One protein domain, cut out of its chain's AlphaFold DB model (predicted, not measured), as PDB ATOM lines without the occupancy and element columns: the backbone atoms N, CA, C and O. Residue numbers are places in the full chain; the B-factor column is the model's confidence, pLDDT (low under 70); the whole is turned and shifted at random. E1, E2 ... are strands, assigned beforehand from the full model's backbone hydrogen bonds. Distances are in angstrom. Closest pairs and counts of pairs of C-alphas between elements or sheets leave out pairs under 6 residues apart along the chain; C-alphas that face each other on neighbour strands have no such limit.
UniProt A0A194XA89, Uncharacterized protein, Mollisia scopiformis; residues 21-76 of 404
ATOM      1  N   ARG A  21      27.180  15.123  20.973       93.00
ATOM      2  CA  ARG A  21      26.070  16.037  21.281       93.00
ATOM      3  C   ARG A  21      24.747  15.483  20.769       93.00
ATOM      4  O   ARG A  21      24.615  15.154  19.594       93.00
ATOM      5  N   PHE A  22      23.734  15.504  21.631       91.69
ATOM      6  CA  PHE A  22      22.340  15.296  21.246       91.69
ATOM      7  C   PHE A  22      21.672  16.611  20.917       91.69
ATOM      8  O   PHE A  22      21.704  17.554  21.711       91.69
ATOM      9  N   ARG A  23      21.011  16.661  19.766       92.94
ATOM     10  CA  ARG A  23      20.206  17.815  19.391       92.94
ATOM     11  C   ARG A  23      18.859  17.821  20.108       92.94
ATOM     12  O   ARG A  23      18.393  16.803  20.632       92.94
ATOM     13  N   ARG A  24      18.235  18.993  20.107       93.44
ATOM     14  CA  ARG A  24      16.830  19.161  20.492       93.44
ATOM     15  C   ARG A  24      15.918  18.781  19.325       93.44
ATOM     16  O   ARG A  24      16.360  18.756  18.177       93.44
ATOM     17  N   ALA A  25      14.648  18.501  19.603       90.56
ATOM     18  CA  ALA A  25      13.698  18.062  18.578       90.56
ATOM     19  C   ALA A  25      13.504  19.096  17.454       90.56
ATOM     20  O   ALA A  25      13.322  18.727  16.298       90.56
ATOM     21  N   GLU A  26      13.585  20.379  17.800       92.88
ATOM     22  CA  GLU A  26      13.468  21.522  16.895       92.88
ATOM     23  C   GLU A  26      14.752  21.856  16.120       92.88
ATOM     24  O   GLU A  26      14.721  22.681  15.208       92.88
ATOM     25  N   GLU A  27      15.890  21.275  16.502       92.81
ATOM     26  CA  GLU A  27      17.168  21.521  15.838       92.81
ATOM     27  C   GLU A  27      17.326  20.611  14.618       92.81
ATOM     28  O   GLU A  27      16.896  19.460  14.629       92.81
ATOM     29  N   ASP A  28      17.992  21.115  13.579       90.94
ATOM     30  CA  ASP A  28      18.364  20.323  12.407       90.94
ATOM     31  C   ASP A  28      19.275  19.139  12.783       90.94
ATOM     32  O   ASP A  28      20.040  19.206  13.752       90.94
ATOM     33  N   SER A  29      19.216  18.064  11.997       85.94
ATOM     34  CA  SER A  29      20.002  16.844  12.202       85.94
ATOM     35  C   SER A  29      21.512  17.106  12.269       85.94
ATOM     36  O   SER A  29      22.188  16.512  13.104       85.94
ATOM     37  N   SER A  30      22.022  18.089  11.516       87.06
ATOM     38  CA  SER A  30      23.430  18.525  11.546       87.06
ATOM     39  C   SER A  30      23.899  19.106  12.889       87.06
ATOM     40  O   SER A  30      25.080  19.401  13.062       87.06
ATOM     41  N   LYS A  31      22.988  19.333  13.845       91.00
ATOM     42  CA  LYS A  31      23.309  19.826  15.193       91.00
ATOM     43  C   LYS A  31      23.580  18.700  16.191       91.00
ATOM     44  O   LYS A  31      23.862  18.997  17.350       91.00
ATOM     45  N   ALA A  32      23.497  17.444  15.776       88.31
ATOM     46  CA  ALA A  32      23.951  16.298  16.552       88.31
ATOM     47  C   ALA A  32      25.163  15.648  15.879       88.31
ATOM     48  O   ALA A  32      25.356  15.772  14.672       88.31
ATOM     49  N   TRP A  33      25.983  14.987  16.688       87.69
ATOM     50  CA  TRP A  33      27.130  14.207  16.232       87.69
ATOM     51  C   TRP A  33      27.545  13.222  17.324       87.69
ATOM     52  O   TRP A  33      27.455  13.551  18.512       87.69
ATOM     53  N   ALA A  34      28.022  12.050  16.922       77.19
ATOM     54  CA  ALA A  34      28.583  11.022  17.789       77.19
ATOM     55  C   ALA A  34      30.111  11.109  17.849       77.19
ATOM     56  O   ALA A  34      30.752  11.892  17.143       77.19
ATOM     57  N   TYR A  35      30.682  10.257  18.704       66.62
ATOM     58  CA  TYR A  35      32.113   9.971  18.781       66.62
ATOM     59  C   TYR A  35      32.707   9.736  17.374       66.62
ATOM     60  O   TYR A  35      33.698  10.378  17.022       66.62
ATOM     61  N   TYR A  36      32.058   8.895  16.549       56.00
ATOM     62  CA  TYR A  36      32.410   8.632  15.147       56.00
ATOM     63  C   TYR A  36      31.486   9.409  14.205       56.00
ATOM     64  O   TYR A  36      30.301   9.105  14.088       56.00
ATOM     65  N   GLY A  37      32.018  10.422  13.521       45.84
ATOM     66  CA  GLY A  37      31.282  11.128  12.467       45.84
ATOM     67  C   GLY A  37      30.066  11.941  12.938       45.84
ATOM     68  O   GLY A  37      30.066  12.537  14.019       45.84
ATOM     69  N   SER A  38      29.058  12.020  12.064       41.19
ATOM     70  CA  SER A  38      27.785  12.738  12.242       41.19
ATOM     71  C   SER A  38      26.641  11.846  12.742       41.19
ATOM     72  O   SER A  38      25.485  12.268  12.707       41.19
ATOM     73  N   ASP A  39      26.950  10.614  13.155       49.19
ATOM     74  CA  ASP A  39      25.940   9.633  13.553       49.19
ATOM     75  C   ASP A  39      25.405   9.892  14.965       49.19
ATOM     76  O   ASP A  39      25.891  10.751  15.695       49.19
ATOM     77  N   TYR A  40      24.319   9.217  15.323       54.47
ATOM     78  CA  TYR A  40      23.524   9.486  16.522       54.47
ATOM     79  C   TYR A  40      23.822   8.422  17.576       54.47
ATOM     80  O   TYR A  40      24.144   7.290  17.236       54.47
ATOM     81  N   SER A  41      23.710   8.757  18.865       53.53
ATOM     82  CA  SER A  41      23.781   7.719  19.903       53.53
ATOM     83  C   SER A  41      22.481   6.935  19.942       53.53
ATOM     84  O   SER A  41      21.395   7.525  20.000       53.53
ATOM     85  N   ASP A  42      22.629   5.618  20.044       55.53
ATOM     86  CA  ASP A  42      21.558   4.685  20.359       55.53
ATOM     87  C   ASP A  42      20.819   5.083  21.639       55.53
ATOM     88  O   ASP A  42      21.416   5.601  22.591       55.53
ATOM     89  N   SER A  43      19.504   4.842  21.633       52.69
ATOM     90  CA  SER A  43      18.552   5.223  22.678       52.69
ATOM     91  C   SER A  43      18.984   4.744  24.077       52.69
ATOM     92  O   SER A  43      18.868   3.562  24.405       52.69
ATOM     93  N   PRO A  44      19.413   5.651  24.965       56.09
ATOM     94  CA  PRO A  44      19.584   5.377  26.379       56.09
ATOM     95  C   PRO A  44      18.231   5.477  27.087       56.09
ATOM     96  O   PRO A  44      17.397   6.333  26.776       56.09
ATOM     97  N   ILE A  45      18.049   4.647  28.116       63.53
ATOM     98  CA  ILE A  45      16.888   4.650  29.014       63.53
ATOM     99  C   ILE A  45      16.889   5.953  29.830       63.53
ATOM    100  O   ILE A  45      17.331   6.005  30.977       63.53
ATOM    101  N   CYS A  46      16.417   7.045  29.237       75.31
ATOM    102  CA  CYS A  46      16.092   8.250  29.983       75.31
ATOM    103  C   CYS A  46      14.757   8.009  30.699       75.31
ATOM    104  O   CYS A  46      13.788   7.577  30.079       75.31
ATOM    105  N   GLY A  47      14.713   8.249  32.012       72.12
ATOM    106  CA  GLY A  47      13.526   7.974  32.824       72.12
ATOM    107  C   GLY A  47      12.275   8.728  32.360       72.12
ATOM    108  O   GLY A  47      12.357   9.765  31.694       72.12
ATOM    109  N   VAL A  48      11.102   8.219  32.755       73.50
ATOM    110  CA  VAL A  48       9.807   8.877  32.521       73.50
ATOM    111  C   VAL A  48       9.873  10.314  33.052       73.50
ATOM    112  O   VAL A  48      10.178  10.531  34.222       73.50
ATOM    113  N   GLY A  49       9.611  11.295  32.182       81.81
ATOM    114  CA  GLY A  49       9.667  12.725  32.519       81.81
ATOM    115  C   GLY A  49      10.920  13.475  32.049       81.81
ATOM    116  O   GLY A  49      10.985  14.687  32.229       81.81
ATOM    117  N   SER A  50      11.884  12.814  31.398       87.19
ATOM    118  CA  SER A  50      13.035  13.497  30.777       87.19
ATOM    119  C   SER A  50      12.646  14.401  29.597       87.19
ATOM    120  O   SER A  50      13.355  15.355  29.274       87.19
ATOM    121  N   GLY A  51      11.528  14.084  28.936       89.19
ATOM    122  CA  GLY A  51      11.114  14.698  27.675       89.19
ATOM    123  C   GLY A  51      11.942  14.253  26.465       89.19
ATOM    124  O   GLY A  51      11.793  14.848  25.405       89.19
ATOM    125  N   CYS A  52      12.830  13.261  26.609       88.81
ATOM    126  CA  CYS A  52      13.577  12.716  25.475       88.81
ATOM    127  C   CYS A  52      12.666  11.885  24.570       88.81
ATOM    128  O   CYS A  52      11.767  11.191  25.050       88.81
ATOM    129  N   THR A  53      12.944  11.903  23.271       87.31
ATOM    130  CA  THR A  53      12.220  11.113  22.268       87.31
ATOM    131  C   THR A  53      13.200  10.374  21.371       87.31
ATOM    132  O   THR A  53      14.298  10.867  21.130       87.31
ATOM    133  N   ALA A  54      12.800   9.215  20.854       81.94
ATOM    134  CA  ALA A  54      13.559   8.501  19.836       81.94
ATOM    135  C   ALA A  54      12.950   8.786  18.459       81.94
ATOM    136  O   ALA A  54      11.741   8.611  18.282       81.94
ATOM    137  N   LEU A  55      13.764   9.227  17.501       78.69
ATOM    138  CA  LEU A  55      13.356   9.320  16.101       78.69
ATOM    139  C   LEU A  55      13.863   8.097  15.337       78.69
ATOM    140  O   LEU A  55      15.071   7.879  15.313       78.69
ATOM    141  N   PRO A  56      12.986   7.306  14.700       73.19
ATOM    142  CA  PRO A  56      13.445   6.248  13.813       73.19
ATOM    143  C   PRO A  56      14.237   6.870  12.658       73.19
ATOM    144  O   PRO A  56      13.833   7.898  12.108       73.19
ATOM    145  N   ARG A  57      15.366   6.257  12.311       68.06
ATOM    146  CA  ARG A  57      16.129   6.575  11.105       68.06
ATOM    147  C   ARG A  57      16.173   5.341  10.223       68.06
ATOM    148  O   ARG A  57      16.187   4.231  10.743       68.06
ATOM    149  N   ASP A  58      16.162   5.561   8.912       59.47
ATOM    150  CA  ASP A  58      16.005   4.500   7.908       59.47
ATOM    151  C   ASP A  58      17.139   3.452   7.952       59.47
ATOM    152  O   ASP A  58      16.966   2.339   7.455       59.47
ATOM    153  N   ASP A  59      18.253   3.772   8.624       60.16
ATOM    154  CA  ASP A  59      19.517   3.037   8.533       60.16
ATOM    155  C   ASP A  59      19.937   2.348   9.849       60.16
ATOM    156  O   ASP A  59      20.968   1.674   9.884       60.16
ATOM    157  N   SER A  60      19.178   2.498  10.944       57.00
ATOM    158  CA  SER A  60      19.557   1.976  12.265       57.00
ATOM    159  C   SER A  60      18.417   1.227  12.962       57.00
ATOM    160  O   SER A  60      17.297   1.722  13.078       57.00
ATOM    161  N   GLU A  61      18.713   0.036  13.502       54.59
ATOM    162  CA  GLU A  61      17.777  -0.712  14.367       54.59
ATOM    163  C   GLU A  61      17.377   0.098  15.619       54.59
ATOM    164  O   GLU A  61      16.318  -0.125  16.210       54.59
ATOM    165  N   ASN A  62      18.203   1.083  15.984       60.50
ATOM    166  CA  ASN A  62      18.027   1.990  17.108       60.50
ATOM    167  C   ASN A  62      17.691   3.407  16.617       60.50
ATOM    168  O   ASN A  62      18.370   3.953  15.755       60.50
ATOM    169  N   GLY A  63      16.651   4.036  17.169       72.38
ATOM    170  CA  GLY A  63      16.307   5.421  16.829       72.38
ATOM    171  C   GLY A  63      17.315   6.447  17.369       72.38
ATOM    172  O   GLY A  63      17.917   6.242  18.423       72.38
ATOM    173  N   GLU A  64      17.427   7.591  16.691       81.38
ATOM    174  CA  GLU A  64      18.170   8.768  17.144       81.38
ATOM    175  C   GLU A  64      17.622   9.272  18.486       81.38
ATOM    176  O   GLU A  64      16.433   9.587  18.606       81.38
ATOM    177  N   HIS A  65      18.500   9.439  19.476       86.19
ATOM    178  CA  HIS A  65      18.150  10.093  20.732       86.19
ATOM    179  C   HIS A  65      18.034  11.617  20.580       86.19
ATOM    180  O   HIS A  65      19.036  12.329  20.481       86.19
ATOM    181  N   LEU A  66      16.811  12.141  20.669       89.56
ATOM    182  CA  LEU A  66      16.567  13.568  20.861       89.56
ATOM    183  C   LEU A  66      16.523  13.895  22.344       89.56
ATOM    184  O   LEU A  66      15.684  13.377  23.092       89.56
ATOM    185  N   ALA A  67      17.405  14.794  22.766       91.19
ATOM    186  CA  ALA A  67      17.441  15.212  24.153       91.19
ATOM    187  C   ALA A  67      16.211  16.060  24.475       91.19
ATOM    188  O   ALA A  67      15.944  17.032  23.779       91.19
ATOM    189  N   GLY A  68      15.517  15.728  25.563       92.56
ATOM    190  CA  GLY A  68      14.549  16.609  26.215       92.56
ATOM    191  C   GLY A  68      15.190  17.497  27.290       92.56
ATOM    192  O   GLY A  68      16.361  17.299  27.641       92.56
ATOM    193  N   PRO A  69      14.434  18.443  27.882       93.06
ATOM    194  CA  PRO A  69      14.936  19.342  28.930       93.06
ATOM    195  C   PRO A  69      15.482  18.613  30.168       93.06
ATOM    196  O   PRO A  69      16.393  19.096  30.837       93.06
ATOM    197  N   GLY A  70      14.931  17.436  30.471       92.06
ATOM    198  CA  GLY A  70      15.343  16.565  31.567       92.06
ATOM    199  C   GLY A  70      16.288  15.442  31.138       92.06
ATOM    200  O   GLY A  70      16.384  14.446  31.850       92.06
ATOM    201  N   CYS A  71      16.952  15.552  29.982       90.75
ATOM    202  CA  CYS A  71      17.913  14.547  29.533       90.75
ATOM    203  C   CYS A  71      19.034  14.357  30.570       90.75
ATOM    204  O   CYS A  71      19.619  15.324  31.072       90.75
ATOM    205  N   VAL A  72      19.305  13.089  30.884       90.25
ATOM    206  CA  VAL A  72      20.353  12.634  31.813       90.25
ATOM    207  C   VAL A  72      21.265  11.582  31.181       90.25
ATOM    208  O   VAL A  72      22.028  10.928  31.886       90.25
ATOM    209  N   CYS A  73      21.164  11.392  29.863       87.38
ATOM    210  CA  CYS A  73      22.035  10.481  29.140       87.38
ATOM    211  C   CYS A  73      23.503  10.893  29.304       87.38
ATOM    212  O   CYS A  73      23.825  12.080  29.270       87.38
ATOM    213  N   THR A  74      24.378   9.901  29.453       88.88
ATOM    214  CA  THR A  74      25.826  10.079  29.575       88.88
ATOM    215  C   THR A  74      26.598   9.716  28.303       88.88
ATOM    216  O   THR A  74      27.807   9.931  28.238       88.88
ATOM    217  N   SER A  75      25.913   9.237  27.264       86.19
ATOM    218  CA  SER A  75      26.495   8.963  25.946       86.19
ATOM    219  C   SER A  75      26.722  10.234  25.116       86.19
ATOM    220  O   SER A  75      27.363  10.170  24.078       86.19
ATOM    221  N   GLY A  76      26.214  11.394  25.549       89.94
ATOM    222  CA  GLY A  76      26.376  12.665  24.844       89.94
ATOM    223  C   GLY A  76      25.833  13.857  25.624       89.94
ATOM    224  O   GLY A  76      24.930  13.718  26.451       89.94
TER     225      GLY A  76
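What this domain is: This is residues 21 to 76 of the 404 residues of an uncharacterized protein of Mollisia scopiformis (UniProt A0A194XA89). What is the shape? There is little regular structure: mostly loops, gathered around one small hairpin of strands E1 and E2, with residues 39 to 42 passing E2 on the side away from E1. How is it made up? The printed part has 56 residues, no named helix and two strands, E1 then E2, in an antiparallel sheet; its class is all strand, though named elements hold only 6 residues. It is compact and rounded, with a radius of gyration of the C-alphas of 10.3 A and spans of 28 by 21 by 20 A.

Where its parts are: What comes first? Residues 21 to 52 hold no named element, from C-alpha 21 at (26.070, 16.037, 21.281). Where are the strands? E1 is residues 53 to 55, 6.5 A long, from (12.220, 11.113, 22.268). E2 is residues 64 to 66, 6.3 A long, ending at (16.567, 13.568, 20.861).

How they stand to each other: How do E1 and E2 pair? They form an antiparallel hairpin at 144 degrees. Which atoms show it? C-alphas 54 and 65 face each other at 4.9 A; N 64 and O 55, 2.7 A apart, are within hydrogen-bond range.

The domain as a whole: How large is it? The farthest C-alphas, of Gly 37 and Gly 49, are 29.5 A apart. Is it unbroken and sure? The printed part has no cut, and the E1 to E2 link is short; pLDDT is under 70 at residues 35 to 45 and 57 to 62.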